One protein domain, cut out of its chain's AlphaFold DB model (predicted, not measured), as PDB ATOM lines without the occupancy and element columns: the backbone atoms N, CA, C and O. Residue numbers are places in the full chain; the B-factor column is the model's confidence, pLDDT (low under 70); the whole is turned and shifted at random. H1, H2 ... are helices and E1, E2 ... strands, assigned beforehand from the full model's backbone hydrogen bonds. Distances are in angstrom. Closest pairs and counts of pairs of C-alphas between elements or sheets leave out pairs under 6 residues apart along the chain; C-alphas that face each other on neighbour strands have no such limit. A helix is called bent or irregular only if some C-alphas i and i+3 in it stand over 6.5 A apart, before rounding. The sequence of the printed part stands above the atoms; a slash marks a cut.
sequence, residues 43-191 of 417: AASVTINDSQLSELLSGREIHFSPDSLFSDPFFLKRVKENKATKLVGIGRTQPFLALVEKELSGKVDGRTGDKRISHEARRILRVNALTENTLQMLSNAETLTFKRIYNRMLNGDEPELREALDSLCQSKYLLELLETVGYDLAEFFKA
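Overview. This is residues 43 to 191 of the 417 residues of the protein "AAA_15 domain-containing protein" of Rhodobacterales bacterium 52_120_T64 (UniProt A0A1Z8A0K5). A long helix, H6, runs through the model; beside its first part lies a cluster of helices, with H2 alongside it, H3 packed steeply across H2 and with its end close to H6, and the helical hairpin of H4 and H5 near the beginning of H6, while the last part of H6 runs on beyond these helices. Past the beginning of H2 lies a small twisted sheet, from which the hairpin of E3 and E4 points away from the helices; E1 and the short H1 lie between E2 and the helices H6 and H2. The printed part has 149 residues, with six named helices and four named strands in the order E1 H1 E2 E3 E4 H2 H3 H4 H5 H6, and its class is mixed, helices and strands. The sheet order is E2, E3, E4, antiparallel throughout. The whole is flat, spanning 50 by 49 by 26 A, and only just compact, close to loose, with a radius of gyration of the C-alphas of 17.5 A.

Arrangement. The sheet, only just strongly twisted, with C-alphas up to 4.3 A off the best plane through all of them, holds E2, residues 60 to 63, E3, residues 74 to 81, and E4, residues 84 to 89. These form a meander, each strand the antiparallel neighbour of the one before, with hairpins E2 and E3, and E3 and E4. Between E2 and E3, N 61 and O 76 are within hydrogen-bond range at 2.8 A; between E3 and E4, N 79 and O 86 are at 2.9 A. H1, residues 54 to 57, only grazes the sheet with residues 56 to 57, and H2, residues 94 to 105, with residues 94 to 95. H2 is the hub, touching three helices. With residues 95 to 99 alone it touches H1, closest at the C-alphas of Leu 56 and Pro 95, 6.4 A. H2 touches H3, residues 114 to 124, closest at C-alphas 100 and 121, 5.5 A, opposite ways at a steep tilt of 68 degrees, only just short of perpendicular. H6, residues 159 to 190, touches H2 with residues 161 to 172 alone, closest at C-alphas 96 and 168, 6.3 A, opposite ways at a shallow tilt of 14 degrees. H4, residues 132 to 138, and H5, residues 144 to 155, form a helical hairpin; they touch, closest at C-alphas 135 and 150, 6.1 A, opposite ways at a shallow tilt of 1 degree. H5 and H6 touch only at the corner, and only just, with 3 pairs of C-alphas within 8 A, the closest being 153 and 162 at 6.0 A. E1, residues 43 to 48, pairs with no named strand; its residues 47 to 48 pair with residues 51 to 52, antiparallel. Every O i to N i+4 pair is within hydrogen-bond range in H2, H3, H4 and H5; H6 has 26 of 28, and H1 is too short for such a pair.

Along the chain. E3 runs 20.6 A, E4 16.2 A and E1 13.5 A; E1 begins at C-alpha 43, (170.311, 135.590, 181.771). H2 measures 16.1 A, H3 15.3 A and H5 16.3 A. H6, 45.5 A long, begins at C-alpha 159, (186.548, 112.748, 178.710), and ends at C-alpha 190, (159.750, 135.769, 207.329). It has a kink of 26 degrees near residue 176 and is neither bent nor irregular, but only just: C-alphas 176 and 179 are 6.3 A apart.

Size, cuts and confidence. The two C-alphas farthest apart are those of Arg 111 and Ala 191, 58.1 A. The printed part has no cut and no long link. The mean pLDDT of the printed part is 88.9, and no printed residue is under 70.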
ATOM      1  N   ALA A  43     168.919 136.026 181.749       91.12
ATOM      2  CA  ALA A  43     170.311 135.590 181.771       91.12
ATOM      3  C   ALA A  43     171.041 136.088 180.515       91.12
ATOM      4  O   ALA A  43     170.685 135.728 179.392       91.12
ATOM      5  N   ALA A  44     172.089 136.881 180.718       90.56
ATOM      6  CA  ALA A  44     173.057 137.253 179.694       90.56
ATOM      7  C   ALA A  44     174.085 136.133 179.460       90.56
ATOM      8  O   ALA A  44     174.501 135.899 178.327       90.56
ATOM      9  N   SER A  45     174.480 135.421 180.520       90.88
ATOM     10  CA  SER A  45     175.331 134.234 180.428       90.88
ATOM     11  C   SER A  45     175.015 133.241 181.539       90.88
ATOM     12  O   SER A  45     174.627 133.635 182.638       90.88
ATOM     13  N   VAL A  46     175.231 131.959 181.252       90.19
ATOM     14  CA  VAL A  46     175.185 130.871 182.232       90.19
ATOM     15  C   VAL A  46     176.503 130.116 182.148       90.19
ATOM     16  O   VAL A  46     176.908 129.719 181.054       90.19
ATOM     17  N   THR A  47     177.152 129.928 183.287       89.88
ATOM     18  CA  THR A  47     178.448 129.265 183.416       89.88
ATOM     19  C   THR A  47     178.328 128.143 184.441       89.88
ATOM     20  O   THR A  47     177.715 128.335 185.491       89.88
ATOM     21  N   ILE A  48     178.908 126.983 184.142       87.31
ATOM     22  CA  ILE A  48     179.038 125.855 185.065       87.31
ATOM     23  C   ILE A  48     180.518 125.495 185.191       87.31
ATOM     24  O   ILE A  48     181.165 125.285 184.171       87.31
ATOM     25  N   ASN A  49     181.067 125.456 186.407       83.81
ATOM     26  CA  ASN A  49     182.492 125.165 186.661       83.81
ATOM     27  C   ASN A  49     183.422 125.971 185.733       83.81
ATOM     28  O   ASN A  49     184.271 125.413 185.044       83.81
ATOM     29  N   ASP A  50     183.165 127.279 185.635       81.00
ATOM     30  CA  ASP A  50     183.875 128.237 184.772       81.00
ATOM     31  C   ASP A  50     183.720 128.033 183.246       81.00
ATOM     32  O   ASP A  50     184.183 128.857 182.456       81.00
ATOM     33  N   SER A  51     182.964 127.020 182.810       83.44
ATOM     34  CA  SER A  51     182.619 126.770 181.406       83.44
ATOM     35  C   SER A  51     181.289 127.412 181.006       83.44
ATOM     36  O   SER A  51     180.237 127.152 181.594       83.44
ATOM     37  N   GLN A  52     181.305 128.255 179.970       85.62
ATOM     38  CA  GLN A  52     180.107 128.952 179.496       85.62
ATOM     39  C   GLN A  52     179.182 128.024 178.693       85.62
ATOM     40  O   GLN A  52     179.561 127.465 177.666       85.62
ATOM     41  N   LEU A  53     177.909 127.953 179.083       85.62
ATOM     42  CA  LEU A  53     176.870 127.176 178.401       85.62
ATOM     43  C   LEU A  53     176.169 127.996 177.317       85.62
ATOM     44  O   LEU A  53     174.948 128.162 177.314       85.62
ATOM     45  N   SER A  54     176.941 128.514 176.363       85.75
ATOM     46  CA  SER A  54     176.424 129.358 175.276       85.75
ATOM     47  C   SER A  54     175.314 128.674 174.468       85.75
ATOM     48  O   SER A  54     174.369 129.324 174.020       85.75
ATOM     49  N   GLU A  55     175.372 127.347 174.321       84.88
ATOM     50  CA  GLU A  55     174.353 126.584 173.591       84.88
ATOM     51  C   GLU A  55     172.981 126.566 174.280       84.88
ATOM     52  O   GLU A  55     171.951 126.443 173.606       84.88
ATOM     53  N   LEU A  56     172.944 126.740 175.605       84.81
ATOM     54  CA  LEU A  56     171.695 126.829 176.361       84.81
ATOM     55  C   LEU A  56     170.892 128.071 175.945       84.81
ATOM     56  O   LEU A  56     169.667 128.002 175.838       84.81
ATOM     57  N   LEU A  57     171.596 129.160 175.621       82.62
ATOM     58  CA  LEU A  57     171.038 130.440 175.173       82.62
ATOM     59  C   LEU A  57     170.898 130.544 173.642       82.62
ATOM     60  O   LEU A  57     170.325 131.502 173.126       82.62
ATOM     61  N   SER A  58     171.367 129.553 172.878       84.06
ATOM     62  CA  SER A  58     171.273 129.572 171.414       84.06
ATOM     63  C   SER A  58     169.813 129.509 170.939       84.06
ATOM     64  O   SER A  58     169.157 128.464 170.980       84.06
ATOM     65  N   GLY A  59     169.276 130.661 170.517       83.06
ATOM     66  CA  GLY A  59     167.883 130.820 170.077       83.06
ATOM     67  C   GLY A  59     166.843 130.740 171.204       83.06
ATOM     68  O   GLY A  59     165.645 130.605 170.925       83.06
ATOM     69  N   ARG A  60     167.290 130.812 172.461       89.31
ATOM     70  CA  ARG A  60     166.464 130.725 173.668       89.31
ATOM     71  C   ARG A  60     166.808 131.861 174.618       89.31
ATOM     72  O   ARG A  60     167.891 132.425 174.559       89.31
ATOM     73  N   GLU A  61     165.884 132.164 175.509       90.81
ATOM     74  CA  GLU A  61     166.090 133.114 176.596       90.81
ATOM     75  C   GLU A  61     165.703 132.449 177.907       90.81
ATOM     76  O   GLU A  61     164.777 131.635 177.945       90.81
ATOM     77  N   ILE A  62     166.425 132.779 178.970       92.06
ATOM     78  CA  ILE A  62     166.118 132.313 180.318       92.06
ATOM     79  C   ILE A  62     165.685 133.535 181.106       92.06
ATOM     80  O   ILE A  62     166.478 134.452 181.310       92.06
ATOM     81  N   HIS A  63     164.416 133.553 181.482       91.56
ATOM     82  CA  HIS A  63     163.791 134.633 182.219       91.56
ATOM     83  C   HIS A  63     163.689 134.279 183.703       91.56
ATOM     84  O   HIS A  63     163.318 133.164 184.057       91.56
ATOM     85  N   PHE A  64     163.957 135.251 184.561       89.44
ATOM     86  CA  PHE A  64     163.867 135.159 186.008       89.44
ATOM     87  C   PHE A  64     162.937 136.252 186.505       89.44
ATOM     88  O   PHE A  64     163.068 137.414 186.113       89.44
ATOM     89  N   SER A  65     162.031 135.897 187.409       84.38
ATOM     90  CA  SER A  65     161.101 136.868 187.976       84.38
ATOM     91  C   SER A  65     161.868 137.939 188.764       84.38
ATOM     92  O   SER A  65     162.797 137.578 189.494       84.38
ATOM     93  N   PRO A  66     161.583 139.241 188.578       77.88
ATOM     94  CA  PRO A  66     162.343 140.323 189.209       77.88
ATOM     95  C   PRO A  66     162.016 140.525 190.698       77.88
ATOM     96  O   PRO A  66     162.757 141.216 191.385       77.88
ATOM     97  N   ASP A  67     160.928 139.935 191.187       76.88
ATOM     98  CA  ASP A  67     160.427 140.021 192.565       76.88
ATOM     99  C   ASP A  67     161.085 139.029 193.540       76.88
ATOM    100  O   ASP A  67     160.844 139.100 194.742       76.88
ATOM    101  N   SER A  68     161.935 138.124 193.050       75.69
ATOM    102  CA  SER A  68     162.681 137.170 193.877       75.69
ATOM    103  C   SER A  68     164.173 137.239 193.571       75.69
ATOM    104  O   SER A  68     164.568 137.395 192.420       75.69
ATOM    105  N   LEU A  69     165.034 137.094 194.582       77.00
ATOM    106  CA  LEU A  69     166.481 136.990 194.362       77.00
ATOM    107  C   LEU A  69     166.835 135.685 193.645       77.00
ATOM    108  O   LEU A  69     167.569 135.718 192.659       77.00
ATOM    109  N   PHE A  70     166.237 134.575 194.074       79.88
ATOM    110  CA  PHE A  70     166.407 133.243 193.503       79.88
ATOM    111  C   PHE A  70     165.046 132.738 193.016       79.88
ATOM    112  O   PHE A  70     164.242 132.214 193.783       79.88
ATOM    113  N   SER A  71     164.746 132.964 191.738       80.56
ATOM    114  CA  SER A  71     163.494 132.507 191.129       80.56
ATOM    115  C   SER A  71     163.730 131.291 190.251       80.56
ATOM    116  O   SER A  71     164.770 131.199 189.592       80.56
ATOM    117  N   ASP A  72     162.713 130.441 190.137       83.38
ATOM    118  CA  ASP A  72     162.715 129.391 189.128       83.38
ATOM    119  C   ASP A  72     162.817 130.001 187.711       83.38
ATOM    120  O   ASP A  72     162.050 130.915 187.377       83.38
ATOM    121  N   PRO A  73     163.782 129.574 186.874       89.62
ATOM    122  CA  PRO A  73     163.935 130.117 185.532       89.62
ATOM    123  C   PRO A  73     162.844 129.645 184.563       89.62
ATOM    124  O   PRO A  73     162.648 128.450 184.331       89.62
ATOM    125  N   PHE A  74     162.243 130.599 183.856       90.81
ATOM    126  CA  PHE A  74     161.376 130.344 182.710       90.81
ATOM    127  C   PHE A  74     162.193 130.297 181.422       90.81
ATOM    128  O   PHE A  74     162.826 131.276 181.028       90.81
ATOM    129  N   PHE A  75     162.134 129.174 180.713       93.00
ATOM    130  CA  PHE A  75     162.774 129.044 179.409       93.00
ATOM    131  C   PHE A  75     161.826 129.496 178.302       93.00
ATOM    132  O   PHE A  75     160.701 129.011 178.186       93.00
ATOM    133  N   LEU A  76     162.306 130.405 177.459       92.75
ATOM    134  CA  LEU A  76     161.560 130.993 176.355       92.75
ATOM    135  C   LEU A  76     162.265 130.697 175.031       92.75
ATOM    136  O   LEU A  76     163.490 130.734 174.927       92.75
ATOM    137  N   LYS A  77     161.486 130.433 173.985       91.81
ATOM    138  CA  LYS A  77     161.972 130.286 172.612       91.81
ATOM    139  C   LYS A  77     161.378 131.380 171.735       91.81
ATOM    140  O   LYS A  77     160.183 131.663 171.810       91.81
ATOM    141  N   ARG A  78     162.197 131.955 170.852       87.88
ATOM    142  CA  ARG A  78     161.731 132.902 169.829       87.88
ATOM    143  C   ARG A  78     161.036 132.145 168.693       87.88
ATOM    144  O   ARG A  78     161.629 131.268 168.068       87.88
ATOM    145  N   VAL A  79     159.786 132.502 168.412       87.62
ATOM    146  CA  VAL A  79     158.972 131.944 167.323       87.62
ATOM    147  C   VAL A  79     158.500 133.085 166.422       87.62
ATOM    148  O   VAL A  79     158.073 134.133 166.908       87.62
ATOM    149  N   LYS A  80     158.601 132.906 165.099       85.88
ATOM    150  CA  LYS A  80     158.051 133.852 164.119       85.88
ATOM    151  C   LYS A  80     156.592 133.501 163.845       85.88
ATOM    152  O   LYS A  80     156.313 132.409 163.361       85.88
ATOM    153  N   GLU A  81     155.689 134.437 164.096       81.06
ATOM    154  CA  GLU A  81     154.260 134.308 163.812       81.06
ATOM    155  C   GLU A  81     153.766 135.620 163.186       81.06
ATOM    156  O   GLU A  81     153.975 136.692 163.746       81.06
ATOM    157  N   ASN A  82     153.152 135.561 161.998       77.44
ATOM    158  CA  ASN A  82     152.598 136.731 161.295       77.44
ATOM    159  C   ASN A  82     153.557 137.938 161.193       77.44
ATOM    160  O   ASN A  82     153.177 139.071 161.475       77.44
ATOM    161  N   LYS A  83     154.816 137.700 160.792       77.81
ATOM    162  CA  LYS A  83     155.903 138.706 160.701       77.81
ATOM    163  C   LYS A  83     156.322 139.349 162.037       77.81
ATOM    164  O   LYS A  83     157.266 140.133 162.040       77.81
ATOM    165  N   ALA A  84     155.710 138.973 163.159       80.44
ATOM    166  CA  ALA A  84     156.146 139.341 164.500       80.44
ATOM    167  C   ALA A  84     156.990 138.217 165.121       80.44
ATOM    168  O   ALA A  84     156.783 137.031 164.856       80.44
ATOM    169  N   THR A  85     157.961 138.587 165.956       82.62
ATOM    170  CA  THR A  85     158.692 137.623 166.789       82.62
ATOM    171  C   THR A  85     158.035 137.595 168.158       82.62
ATOM    172  O   THR A  85     157.961 138.631 168.814       82.62
ATOM    173  N   LYS A  86     157.568 136.423 168.585       86.81
ATOM    174  CA  LYS A  86     157.016 136.200 169.923       86.81
ATOM    175  C   LYS A  86     157.928 135.282 170.727       86.81
ATOM    176  O   LYS A  86     158.615 134.428 170.163       86.81
ATOM    177  N   LEU A  87     157.919 135.465 172.042       87.69
ATOM    178  CA  LEU A  87     158.530 134.542 172.991       87.69
ATOM    179  C   LEU A  87     157.466 133.556 173.459       87.69
ATOM    180  O   LEU A  87     156.378 133.961 173.861       87.69
ATOM    181  N   VAL A  88     157.776 132.267 173.375       91.00
ATOM    182  CA  VAL A  88     156.888 131.182 173.802       91.00
ATOM    183  C   VAL A  88     157.603 130.366 174.867       91.00
ATOM    184  O   VAL A  88     158.763 129.995 174.676       91.00
ATOM    185  N   GLY A  89     156.916 130.092 175.975       91.75
ATOM    186  CA  GLY A  89     157.426 129.231 177.039       91.75
ATOM    187  C   GLY A  89     157.664 127.806 176.552       91.75
ATOM    188  O   GLY A  89     156.857 127.249 175.807       91.75
ATOM    189  N   ILE A  90     158.779 127.217 176.969       92.31
ATOM    190  CA  ILE A  90     159.118 125.816 176.714       92.31
ATOM    191  C   ILE A  90     159.340 125.083 178.033       92.31
ATOM    192  O   ILE A  90     159.631 125.695 179.059       92.31
ATOM    193  N   GLY A  91     159.194 123.758 178.009       89.69
ATOM    194  CA  GLY A  91     159.377 122.951 179.212       89.69
ATOM    195  C   GLY A  91     160.799 123.085 179.757       89.69
ATOM    196  O   GLY A  91     161.762 123.036 178.995       89.69
ATOM    197  N   ARG A  92     160.936 123.189 181.079       87.44
ATOM    198  CA  ARG A  92     162.211 123.384 181.789       87.44
ATOM    199  C   ARG A  92     163.329 122.426 181.363       87.44
ATOM    200  O   ARG A  92     164.468 122.830 181.170       87.44
ATOM    201  N   THR A  93     163.007 121.145 181.197       90.69
ATOM    202  CA  THR A  93     163.981 120.110 180.812       90.69
ATOM    203  C   THR A  93     164.266 120.095 179.308       90.69
ATOM    204  O   THR A  93     165.246 119.499 178.874       90.69
ATOM    205  N   GLN A  94     163.430 120.734 178.486       92.06
ATOM    206  CA  GLN A  94     163.494 120.639 177.027       92.06
ATOM    207  C   GLN A  94     164.795 121.204 176.418       92.06
ATOM    208  O   GLN A  94     165.324 120.559 175.511       92.06
ATOM    209  N   PRO A  95     165.354 122.346 176.877       92.50
ATOM    210  CA  PRO A  95     166.657 122.829 176.416       92.50
ATOM    211  C   PRO A  95     167.777 121.827 176.688       92.50
ATOM    212  O   PRO A  95     168.515 121.486 175.769       92.50
ATOM    213  N   PHE A  96     167.856 121.308 177.916       94.19
ATOM    214  CA  PHE A  96     168.863 120.323 178.313       94.19
ATOM    215  C   PHE A  96     168.711 119.024 177.531       94.19
ATOM    216  O   PHE A  96     169.700 118.481 177.053       94.19
ATOM    217  N   LEU A  97     167.471 118.558 177.345       95.19
ATOM    218  CA  LEU A  97     167.182 117.356 176.569       95.19
ATOM    219  C   LEU A  97     167.705 117.496 175.139       95.19
ATOM    220  O   LEU A  97     168.412 116.613 174.675       95.19
ATOM    221  N   ALA A  98     167.428 118.623 174.480       93.62
ATOM    222  CA  ALA A  98     167.893 118.875 173.119       93.62
ATOM    223  C   ALA A  98     169.430 118.925 173.010       93.62
ATOM    224  O   ALA A  98     169.983 118.488 172.004       93.62
ATOM    225  N   LEU A  99     170.120 119.451 174.029       94.19
ATOM    226  CA  LEU A  99     171.587 119.495 174.059       94.19
ATOM    227  C   LEU A  99     172.187 118.103 174.289       94.19
ATOM    228  O   LEU A  99     173.070 117.695 173.544       94.19
ATOM    229  N   VAL A 100     171.652 117.325 175.235       95.75
ATOM    230  CA  VAL A 100     172.095 115.936 175.447       95.75
ATOM    231  C   VAL A 100     171.814 115.071 174.215       95.75
ATOM    232  O   VAL A 100     172.660 114.276 173.814       95.75
ATOM    233  N   GLU A 101     170.652 115.227 173.576       95.81
ATOM    234  CA  GLU A 101     170.325 114.526 172.328       95.81
ATOM    235  C   GLU A 101     171.323 114.868 171.213       95.81
ATOM    236  O   GLU A 101     171.739 113.969 170.481       95.81
ATOM    237  N   LYS A 102     171.749 116.133 171.106       94.06
ATOM    238  CA  LYS A 102     172.767 116.581 170.145       94.06
ATOM    239  C   LYS A 102     174.130 115.934 170.419       94.06
ATOM    240  O   LYS A 102     174.703 115.363 169.492       94.06
ATOM    241  N   GLU A 103     174.604 115.964 171.666       94.44
ATOM    242  CA  GLU A 103     175.876 115.337 172.065       94.44
ATOM    243  C   GLU A 103     175.879 113.828 171.781       94.44
ATOM    244  O   GLU A 103     176.807 113.290 171.174       94.44
ATOM    245  N   LEU A 104     174.794 113.131 172.140       94.06
ATOM    246  CA  LEU A 104     174.662 111.699 171.877       94.06
ATOM    247  C   LEU A 104     174.580 111.386 170.380       94.06
ATOM    248  O   LEU A 104     175.192 110.416 169.934       94.06
ATOM    249  N   SER A 105     173.852 112.194 169.602       92.56
ATOM    250  CA  SER A 105     173.708 112.003 168.151       92.56
ATOM    251  C   SER A 105     175.053 112.057 167.430       92.56
ATOM    252  O   SER A 105     175.265 111.303 166.486       92.56
ATOM    253  N   GLY A 106     175.995 112.878 167.909       90.31
ATOM    254  CA  GLY A 106     177.362 112.937 167.378       90.31
ATOM    255  C   GLY A 106     178.206 111.681 167.637       90.31
ATOM    256  O   GLY A 106     179.257 111.513 167.024       90.31
ATOM    257  N   LYS A 107     177.763 110.788 168.531       90.38
ATOM    258  CA  LYS A 107     178.516 109.610 168.996       90.38
ATOM    259  C   LYS A 107     177.860 108.274 168.635       90.38
ATOM    260  O   LYS A 107     178.418 107.219 168.945       90.38
ATOM    261  N   VAL A 108     176.692 108.294 167.992       89.44
ATOM    262  CA  VAL A 108     175.951 107.093 167.573       89.44
ATOM    263  C   VAL A 108     175.843 107.004 166.050       89.44
ATOM    264  O   VAL A 108     175.862 108.004 165.345       89.44
ATOM    265  N   ASP A 109     175.716 105.781 165.528       83.94
ATOM    266  CA  ASP A 109     175.453 105.541 164.101       83.94
ATOM    267  C   ASP A 109     174.046 106.052 163.732       83.94
ATOM    268  O   ASP A 109     173.109 105.888 164.522       83.94
ATOM    269  N   GLY A 110     173.883 106.606 162.524       77.44
ATOM    270  CA  GLY A 110     172.613 107.140 162.008       77.44
ATOM    271  C   GLY A 110     171.460 106.127 161.922       77.44
ATOM    272  O   GLY A 110     170.309 106.516 161.750       77.44
ATOM    273  N   ARG A 111     171.723 104.825 162.090       81.38
ATOM    274  CA  ARG A 111     170.696 103.782 162.281       81.38
ATOM    275  C   ARG A 111     170.038 103.824 163.666       81.38
ATOM    276  O   ARG A 111     169.029 103.151 163.892       81.38
ATOM    277  N   THR A 112     170.608 104.560 164.617       86.19
ATOM    278  CA  THR A 112     170.057 104.712 165.966       86.19
ATOM    279  C   THR A 112     168.896 105.696 165.917       86.19
ATOM    280  O   THR A 112     169.102 106.894 165.807       86.19
ATOM    281  N   GLY A 113     167.662 105.194 165.991       89.00
ATOM    282  CA  GLY A 113     166.485 106.056 165.875       89.00
ATOM    283  C   GLY A 113     166.359 107.087 167.004       89.00
ATOM    284  O   GLY A 113     166.591 106.764 168.173       89.00
ATOM    285  N   ASP A 114     165.874 108.283 166.663       90.25
ATOM    286  CA  ASP A 114     165.729 109.447 167.556       90.25
ATOM    287  C   ASP A 114     165.013 109.133 168.872       90.25
ATOM    288  O   ASP A 114     165.392 109.618 169.935       90.25
ATOM    289  N   LYS A 115     164.002 108.252 168.843       91.88
ATOM    290  CA  LYS A 115     163.280 107.828 170.056       91.88
ATOM    291  C   LYS A 115     164.203 107.184 171.095       91.88
ATOM    292  O   LYS A 115     163.991 107.378 172.289       91.88
ATOM    293  N   ARG A 116     165.215 106.425 170.656       92.62
ATOM    294  CA  ARG A 116     166.193 105.776 171.545       92.62
ATOM    295  C   ARG A 116     167.178 106.789 172.112       92.62
ATOM    296  O   ARG A 116     167.433 106.759 173.309       92.62
ATOM    297  N   ILE A 117     167.668 107.706 171.277       94.31
ATOM    298  CA  ILE A 117     168.542 108.808 171.712       94.31
ATOM    299  C   ILE A 117     167.814 109.653 172.762       94.31
ATOM    300  O   ILE A 117     168.326 109.865 173.854       94.31
ATOM    301  N   SER A 118     166.566 110.026 172.479       94.81
ATOM    302  CA  SER A 118     165.718 110.783 173.396       94.81
ATOM    303  C   SER A 118     165.447 110.034 174.706       94.81
ATOM    304  O   SER A 118     165.387 110.637 175.779       94.81
ATOM    305  N   HIS A 119     165.255 108.712 174.657       94.81
ATOM    306  CA  HIS A 119     165.094 107.899 175.864       94.81
ATOM    307  C   HIS A 119     166.342 107.967 176.755       94.81
ATOM    308  O   HIS A 119     166.229 108.249 177.947       94.81
ATOM    309  N   GLU A 120     167.526 107.779 176.177       95.44
ATOM    310  CA  GLU A 120     168.792 107.840 176.914       95.44
ATOM    311  C   GLU A 120     169.119 109.239 177.419       95.44
ATOM    312  O   GLU A 120     169.525 109.395 178.567       95.44
ATOM    313  N   ALA A 121     168.843 110.272 176.626       96.38
ATOM    314  CA  ALA A 121     169.014 111.653 177.054       96.38
ATOM    315  C   ALA A 121     168.191 111.965 178.317       96.38
ATOM    316  O   ALA A 121     168.684 112.600 179.250       96.38
ATOM    317  N   ARG A 122     166.960 111.433 178.416       95.69
ATOM    318  CA  ARG A 122     166.159 111.519 179.651       95.69
ATOM    319  C   ARG A 122     166.764 110.722 180.807       95.69
ATOM    320  O   ARG A 122     166.631 111.165 181.943       95.69
ATOM    321  N   ARG A 123     167.385 109.560 180.560       95.62
ATOM    322  CA  ARG A 123     168.073 108.782 181.611       95.62
ATOM    323  C   ARG A 123     169.261 109.558 182.180       95.62
ATOM    324  O   ARG A 123     169.402 109.605 183.396       95.62
ATOM    325  N   ILE A 124     170.048 110.202 181.320       95.88
ATOM    326  CA  ILE A 124     171.184 111.045 181.713       95.88
ATOM    327  C   ILE A 124     170.699 112.240 182.548       95.88
ATOM    328  O   ILE A 124     171.154 112.427 183.667       95.88
ATOM    329  N   LEU A 125     169.680 112.978 182.097       95.12
ATOM    330  CA  LEU A 125     169.166 114.157 182.820       95.12
ATOM    331  C   LEU A 125     168.410 113.859 184.130       95.12
ATOM    332  O   LEU A 125     167.958 114.792 184.803       95.12
ATOM    333  N   ARG A 126     168.225 112.581 184.486       93.44
ATOM    334  CA  ARG A 126     167.683 112.168 185.793       93.44
ATOM    335  C   ARG A 126     168.744 112.137 186.888       93.44
ATOM    336  O   ARG A 126     168.367 112.114 188.056       93.44
ATOM    337  N   VAL A 127     170.028 112.090 186.537       92.50
ATOM    338  CA  VAL A 127     171.108 112.153 187.523       92.50
ATOM    339  C   VAL A 127     171.579 113.591 187.708       92.50
ATOM    340  O   VAL A 127     171.473 114.413 186.804       92.50
ATOM    341  N   ASN A 128     172.114 113.891 188.891       89.38
ATOM    342  CA  ASN A 128     172.607 115.234 189.210       89.38
ATOM    343  C   ASN A 128     174.014 115.490 188.644       89.38
ATOM    344  O   ASN A 128     174.367 116.634 188.392       89.38
ATOM    345  N   ALA A 129     174.812 114.428 188.492       89.94
ATOM    346  CA  ALA A 129     176.180 114.457 187.978       89.94
ATOM    347  C   ALA A 129     176.583 113.071 187.432       89.94
ATOM    348  O   ALA A 129     176.078 112.038 187.893       89.94
ATOM    349  N   LEU A 130     177.527 113.029 186.494       91.06
ATOM    350  CA  LEU A 130     178.135 111.827 185.908       91.06
ATOM    351  C   LEU A 130     179.378 111.369 186.691       91.06
ATOM    352  O   LEU A 130     180.492 111.240 186.172       91.06
ATOM    353  N   THR A 131     179.160 111.081 187.972       90.94
ATOM    354  CA  THR A 131     180.082 110.309 188.817       90.94
ATOM    355  C   THR A 131     180.309 108.895 188.269       90.94
ATOM    356  O   THR A 131     179.527 108.392 187.461       90.94
ATOM    357  N   GLU A 132     181.342 108.203 188.751       91.38
ATOM    358  CA  GLU A 132     181.564 106.794 188.397       91.38
ATOM    359  C   GLU A 132     180.351 105.916 188.735       91.38
ATOM    360  O   GLU A 132     179.907 105.135 187.898       91.38
ATOM    361  N   ASN A 133     179.744 106.110 189.909       92.06
ATOM    362  CA  ASN A 133     178.562 105.355 190.335       92.06
ATOM    363  C   ASN A 133     177.368 105.569 189.394       92.06
ATOM    364  O   ASN A 133     176.706 104.615 188.985       92.06
ATOM    365  N   THR A 134     177.086 106.817 189.013       92.81
ATOM    366  CA  THR A 134     175.971 107.117 188.101       92.81
ATOM    367  C   THR A 134     176.241 106.607 186.688       92.81
ATOM    368  O   THR A 134     175.327 106.082 186.052       92.81
ATOM    369  N   LEU A 135     177.487 106.657 186.211       93.88
ATOM    370  CA  LEU A 135     177.878 106.044 184.940       93.88
ATOM    371  C   LEU A 135     177.759 104.513 184.965       93.88
ATOM    372  O   LEU A 135     177.242 103.936 184.008       93.88
ATOM    373  N   GLN A 136     178.148 103.853 186.060       93.50
ATOM    374  CA  GLN A 136     177.929 102.414 186.249       93.50
ATOM    375  C   GLN A 136     176.436 102.072 186.203       93.50
ATOM    376  O   GLN A 136     176.039 101.136 185.508       93.50
ATOM    377  N   MET A 137     175.575 102.863 186.849       93.00
ATOM    378  CA  MET A 137     174.122 102.687 186.749       93.00
ATOM    379  C   MET A 137     173.609 102.874 185.311       93.00
ATOM    380  O   MET A 137     172.792 102.083 184.832       93.00
ATOM    381  N   LEU A 138     174.090 103.901 184.602       93.69
ATOM    382  CA  LEU A 138     173.700 104.189 183.218       93.69
ATOM    383  C   LEU A 138     174.162 103.099 182.243       93.69
ATOM    384  O   LEU A 138     173.418 102.792 181.304       93.69
ATOM    385  N   SER A 139     175.302 102.453 182.519       90.75
ATOM    386  CA  SER A 139     175.876 101.348 181.734       90.75
ATOM    387  C   SER A 139     174.952 100.129 181.594       90.75
ATOM    388  O   SER A 139     175.089  99.354 180.649       90.75
ATOM    389  N   ASN A 140     173.915 100.022 182.432       88.69
ATOM    390  CA  ASN A 140     172.810  99.070 182.276       88.69
ATOM    391  C   ASN A 140     171.801  99.466 181.172       88.69
ATOM    392  O   ASN A 140     170.644  99.058 181.213       88.69
ATOM    393  N   ALA A 141     172.217 100.274 180.193       86.69
ATOM    394  CA  ALA A 141     171.389 100.709 179.068       86.69
ATOM    395  C   ALA A 141     170.858  99.534 178.241       86.69
ATOM    396  O   ALA A 141     171.512  98.503 178.122       86.69
ATOM    397  N   GLU A 142     169.705  99.692 177.595       83.38
ATOM    398  CA  GLU A 142     169.104  98.594 176.824       83.38
ATOM    399  C   GLU A 142     169.929  98.221 175.583       83.38
ATOM    400  O   GLU A 142     170.011  97.050 175.211       83.38
ATOM    401  N   THR A 143     170.576  99.199 174.938       87.12
ATOM    402  CA  THR A 143     171.310  98.965 173.685       87.12
ATOM    403  C   THR A 143     172.818  98.891 173.892       87.12
ATOM    404  O   THR A 143     173.410  99.675 174.636       87.12
ATOM    405  N   LEU A 144     173.466  97.980 173.157       88.62
ATOM    406  CA  LEU A 144     174.918  97.790 173.209       88.62
ATOM    407  C   LEU A 144     175.694  99.070 172.850       88.62
ATOM    408  O   LEU A 144     176.772  99.299 173.393       88.62
ATOM    409  N   THR A 145     175.143  99.911 171.970       91.00
ATOM    410  CA  THR A 145     175.737 101.194 171.572       91.00
ATOM    411  C   THR A 145     175.931 102.113 172.776       91.00
ATOM    412  O   THR A 145     177.049 102.558 173.027       91.00
ATOM    413  N   PHE A 146     174.879 102.339 173.568       93.12
ATOM    414  CA  PHE A 146     174.976 103.206 174.743       93.12
ATOM    415  C   PHE A 146     175.787 102.562 175.866       93.12
ATOM    416  O   PHE A 146     176.605 103.251 176.469       93.12
ATOM    417  N   LYS A 147     175.689 101.236 176.074       93.81
ATOM    418  CA  LYS A 147     176.586 100.523 177.009       93.81
ATOM    419  C   LYS A 147     178.061 100.806 176.707       93.81
ATOM    420  O   LYS A 147     178.830 101.115 177.609       93.81
ATOM    421  N   ARG A 148     178.454 100.744 175.428       93.12
ATOM    422  CA  ARG A 148     179.826 101.047 174.988       93.12
ATOM    423  C   ARG A 148     180.209 102.508 175.212       93.12
ATOM    424  O   ARG A 148     181.354 102.766 175.557       93.12
ATOM    425  N   ILE A 149     179.291 103.454 175.008       94.31
ATOM    426  CA  ILE A 149     179.535 104.879 175.290       94.31
ATOM    427  C   ILE A 149     179.801 105.087 176.788       94.31
ATOM    428  O   ILE A 149     180.827 105.660 177.141       94.31
ATOM    429  N   TYR A 150     178.946 104.553 177.668       95.69
ATOM    430  CA  TYR A 150     179.123 104.676 179.120       95.69
ATOM    431  C   TYR A 150     180.412 104.006 179.617       95.69
ATOM    432  O   TYR A 150     181.138 104.606 180.405       95.69
ATOM    433  N   ASN A 151     180.752 102.815 179.112       93.75
ATOM    434  CA  ASN A 151     181.995 102.130 179.486       93.75
ATOM    435  C   ASN A 151     183.249 102.895 179.042       93.75
ATOM    436  O   ASN A 151     184.208 102.970 179.798       93.75
ATOM    437  N   ARG A 152     183.235 103.509 177.852       94.12
ATOM    438  CA  ARG A 152     184.332 104.382 177.402       94.12
ATOM    439  C   ARG A 152     184.489 105.613 178.298       94.12
ATOM    440  O   ARG A 152     185.605 105.955 178.665       94.12
ATOM    441  N   MET A 153     183.386 106.235 178.724       95.19
ATOM    442  CA  MET A 153     183.438 107.344 179.691       95.19
ATOM    443  C   MET A 153     183.943 106.910 181.078       95.19
ATOM    444  O   MET A 153     184.645 107.682 181.730       95.19
ATOM    445  N   LEU A 154     183.613 105.692 181.528       93.69
ATOM    446  CA  LEU A 154     184.134 105.114 182.776       93.69
ATOM    447  C   LEU A 154     185.643 104.864 182.709       93.69
ATOM    448  O   LEU A 154     186.346 105.146 183.671       93.69
ATOM    449  N   ASN A 155     186.133 104.383 181.567       94.00
ATOM    450  CA  ASN A 155     187.552 104.102 181.356       94.00
ATOM    451  C   ASN A 155     188.394 105.361 181.077       94.00
ATOM    452  O   ASN A 155     189.614 105.266 181.005       94.00
ATOM    453  N   GLY A 156     187.757 106.526 180.909       92.00
ATOM    454  CA  GLY A 156     188.438 107.778 180.567       92.00
ATOM    455  C   GLY A 156     188.733 107.960 179.073       92.00
ATOM    456  O   GLY A 156     189.450 108.887 178.717       92.00
ATOM    457  N   ASP A 157     188.161 107.131 178.195       94.44
ATOM    458  CA  ASP A 157     188.373 107.194 176.739       94.44
ATOM    459  C   ASP A 157     187.577 108.332 176.063       94.44
ATOM    460  O   ASP A 157     187.860 108.711 174.929       94.44
ATOM    461  N   GLU A 158     186.539 108.856 176.727       92.62
ATOM    462  CA  GLU A 158     185.651 109.916 176.214       92.62
ATOM    463  C   GLU A 158     185.489 111.053 177.253       92.62
ATOM    464  O   GLU A 158     184.377 111.286 177.743       92.62
ATOM    465  N   PRO A 159     186.581 111.747 177.642       92.31
ATOM    466  CA  PRO A 159     186.548 112.748 178.710       92.31
ATOM    467  C   PRO A 159     185.715 113.979 178.329       92.31
ATOM    468  O   PRO A 159     184.890 114.412 179.124       92.31
ATOM    469  N   GLU A 160     185.843 114.470 177.092       91.94
ATOM    470  CA  GLU A 160     185.107 115.646 176.597       91.94
ATOM    471  C   GLU A 160     183.589 115.419 176.595       91.94
ATOM    472  O   GLU A 160     182.817 116.264 177.043       91.94
ATOM    473  N   LEU A 161     183.146 114.242 176.135       93.44
ATOM    474  CA  LEU A 161     181.726 113.882 176.133       93.44
ATOM    475  C   LEU A 161     181.189 113.773 177.563       93.44
ATOM    476  O   LEU A 161     180.085 114.238 177.847       93.44
ATOM    477  N   ARG A 162     181.961 113.145 178.461       93.38
ATOM    478  CA  ARG A 162     181.586 113.022 179.870       93.38
ATOM    479  C   ARG A 162     181.436 114.400 180.501       93.38
ATOM    480  O   ARG A 162     180.418 114.638 181.137       93.38
ATOM    481  N   GLU A 163     182.403 115.287 180.301       90.50
ATOM    482  CA  GLU A 163     182.397 116.648 180.839       90.50
ATOM    483  C   GLU A 163     181.228 117.480 180.298       90.50
ATOM    484  O   GLU A 163     180.526 118.131 181.073       90.50
ATOM    485  N   ALA A 164     180.945 117.398 178.994       91.06
ATOM    486  CA  ALA A 164     179.820 118.100 178.377       91.06
ATOM    487  C   ALA A 164     178.468 117.624 178.940       91.06
ATOM    488  O   ALA A 164     177.618 118.431 179.327       91.06
ATOM    489  N   LEU A 165     178.267 116.307 179.034       93.56
ATOM    490  CA  LEU A 165     177.036 115.730 179.575       93.56
ATOM    491  C   LEU A 165     176.891 115.975 181.083       93.56
ATOM    492  O   LEU A 165     175.782 116.242 181.553       93.56
ATOM    493  N   ASP A 166     177.988 115.905 181.835       91.81
ATOM    494  CA  ASP A 166     178.014 116.188 183.270       91.81
ATOM    495  C   ASP A 166     177.649 117.648 183.540       91.81
ATOM    496  O   ASP A 166     176.743 117.924 184.326       91.81
ATOM    497  N   SER A 167     178.250 118.574 182.790       89.94
ATOM    498  CA  SER A 167     177.936 120.004 182.828       89.94
ATOM    499  C   SER A 167     176.445 120.266 182.612       89.94
ATOM    500  O   SER A 167     175.839 121.038 183.356       89.94
ATOM    501  N   LEU A 168     175.806 119.585 181.654       92.31
ATOM    502  CA  LEU A 168     174.362 119.706 181.413       92.31
ATOM    503  C   LEU A 168     173.515 119.157 182.573       92.31
ATOM    504  O   LEU A 168     172.503 119.771 182.926       92.31
ATOM    505  N   CYS A 169     173.922 118.040 183.184       92.31
ATOM    506  CA  CYS A 169     173.241 117.459 184.348       92.31
ATOM    507  C   CYS A 169     173.337 118.381 185.570       92.31
ATOM    508  O   CYS A 169     172.311 118.724 186.164       92.31
ATOM    509  N   GLN A 170     174.552 118.832 185.894       90.00
ATOM    510  CA  GLN A 170     174.817 119.729 187.018       90.00
ATOM    511  C   GLN A 170     174.079 121.056 186.846       90.00
ATOM    512  O   GLN A 170     173.457 121.540 187.787       90.00
ATOM    513  N   SER A 171     174.071 121.610 185.633       89.38
ATOM    514  CA  SER A 171     173.382 122.871 185.340       89.38
ATOM    515  C   SER A 171     171.876 122.766 185.510       89.38
ATOM    516  O   SER A 171     171.276 123.624 186.152       89.38
ATOM    517  N   LYS A 172     171.254 121.703 184.981       90.94
ATOM    518  CA  LYS A 172     169.826 121.447 185.195       90.94
ATOM    519  C   LYS A 172     169.517 121.364 186.692       90.94
ATOM    520  O   LYS A 172     168.585 122.017 187.150       90.94
ATOM    521  N   TYR A 173     170.308 120.588 187.432       89.38
ATOM    522  CA  TYR A 173     170.115 120.379 188.864       89.38
ATOM    523  C   TYR A 173     170.304 121.665 189.686       89.38
ATOM    524  O   TYR A 173     169.492 121.965 190.553       89.38
ATOM    525  N   LEU A 174     171.337 122.460 189.404       88.00
ATOM    526  CA  LEU A 174     171.593 123.719 190.112       88.00
ATOM    527  C   LEU A 174     170.531 124.777 189.812       88.00
ATOM    528  O   LEU A 174     170.131 125.508 190.711       88.00
ATOM    529  N   LEU A 175     170.024 124.828 188.578       88.69
ATOM    530  CA  LEU A 175     168.891 125.690 188.247       88.69
ATOM    531  C   LEU A 175     167.610 125.240 188.961       88.69
ATOM    532  O   LEU A 175     166.811 126.090 189.328       88.69
ATOM    533  N   GLU A 176     167.409 123.928 189.148       86.75
ATOM    534  CA  GLU A 176     166.343 123.332 189.987       86.75
ATOM    535  C   GLU A 176     166.488 123.708 191.459       86.75
ATOM    536  O   GLU A 176     165.493 123.981 192.123       86.75
ATOM    537  N   LEU A 177     167.719 123.820 191.946       85.81
ATOM    538  CA  LEU A 177     167.993 124.175 193.330       85.81
ATOM    539  C   LEU A 177     167.712 125.651 193.655       85.81
ATOM    540  O   LEU A 177     167.449 125.963 194.813       85.81
ATOM    541  N   LEU A 178     167.732 126.550 192.660       85.44
ATOM    542  CA  LEU A 178     167.466 127.982 192.862       85.44
ATOM    543  C   LEU A 178     166.125 128.237 193.552       85.44
ATOM    544  O   LEU A 178     166.055 129.073 194.446       85.44
ATOM    545  N   GLU A 179     165.072 127.523 193.155       82.94
ATOM    546  CA  GLU A 179     163.739 127.683 193.744       82.94
ATOM    547  C   GLU A 179     163.730 127.278 195.221       82.94
ATOM    548  O   GLU A 179     163.181 127.993 196.053       82.94
ATOM    549  N   THR A 180     164.388 126.165 195.558       83.62
ATOM    550  CA  THR A 180     164.516 125.711 196.949       83.62
ATOM    551  C   THR A 180     165.310 126.712 197.784       83.62
ATOM    552  O   THR A 180     164.857 127.086 198.856       83.62
ATOM    553  N   VAL A 181     166.437 127.218 197.269       82.81
ATOM    554  CA  VAL A 181     167.228 128.259 197.952       82.81
ATOM    555  C   VAL A 181     166.408 129.535 198.144       82.81
ATOM    556  O   VAL A 181     166.444 130.134 199.215       82.81
ATOM    557  N   GLY A 182     165.640 129.947 197.132       83.44
ATOM    558  CA  GLY A 182     164.754 131.106 197.221       83.44
ATOM    559  C   GLY A 182     163.645 130.930 198.255       83.44
ATOM    560  O   GLY A 182     163.365 131.864 199.005       83.44
ATOM    561  N   TYR A 183     163.048 129.741 198.321       83.06
ATOM    562  CA  TYR A 183     162.056 129.393 199.334       83.06
ATOM    563  C   TYR A 183     162.661 129.417 200.740       83.06
ATOM    564  O   TYR A 183     162.136 130.113 201.604       83.06
ATOM    565  N   ASP A 184     163.795 128.744 200.951       80.94
ATOM    566  CA  ASP A 184     164.471 128.683 202.250       80.94
ATOM    567  C   ASP A 184     164.881 130.083 202.734       80.94
ATOM    568  O   ASP A 184     164.689 130.424 203.900       80.94
ATOM    569  N   LEU A 185     165.381 130.934 201.831       81.38
ATOM    570  CA  LEU A 185     165.727 132.319 202.145       81.38
ATOM    571  C   LEU A 185     164.488 133.149 202.514       81.38
ATOM    572  O   LEU A 185     164.527 133.939 203.457       81.38
ATOM    573  N   ALA A 186     163.384 132.978 201.784       82.94
ATOM    574  CA  ALA A 186     162.135 133.669 202.082       82.94
ATOM    575  C   ALA A 186     161.557 133.231 203.435       82.94
ATOM    576  O   ALA A 186     161.100 134.079 204.199       82.94
ATOM    577  N   GLU A 187     161.591 131.936 203.752       80.69
ATOM    578  CA  GLU A 187     161.155 131.416 205.052       80.69
ATOM    579  C   GLU A 187     162.060 131.895 206.193       80.69
ATOM    580  O   GLU A 187     161.549 132.286 207.241       80.69
ATOM    581  N   PHE A 188     163.379 131.967 205.973       82.81
ATOM    582  CA  PHE A 188     164.304 132.580 206.924       82.81
ATOM    583  C   PHE A 188     163.912 134.033 207.223       82.81
ATOM    584  O   PHE A 188     163.672 134.368 208.379       82.81
ATOM    585  N   PHE A 189     163.775 134.888 206.201       84.50
ATOM    586  CA  PHE A 189     163.462 136.309 206.410       84.50
ATOM    587  C   PHE A 189     162.060 136.557 206.974       84.50
ATOM    588  O   PHE A 189     161.882 137.508 207.730       84.50
ATOM    589  N   LYS A 190     161.072 135.706 206.676       82.50
ATOM    590  CA  LYS A 190     159.750 135.769 207.329       82.50
ATOM    591  C   LYS A 190     159.813 135.484 208.833       82.50
ATOM    592  O   LYS A 190     158.896 135.867 209.550       82.50
ATOM    593  N   ALA A 191     160.853 134.790 209.292       80.56
ATOM    594  CA  ALA A 191     161.092 134.487 210.697       80.56
ATOM    595  C   ALA A 191     162.073 135.462 211.375       80.56
ATOM    596  O   ALA A 191     162.435 135.252 212.537       80.56
TER     597      ALA A 191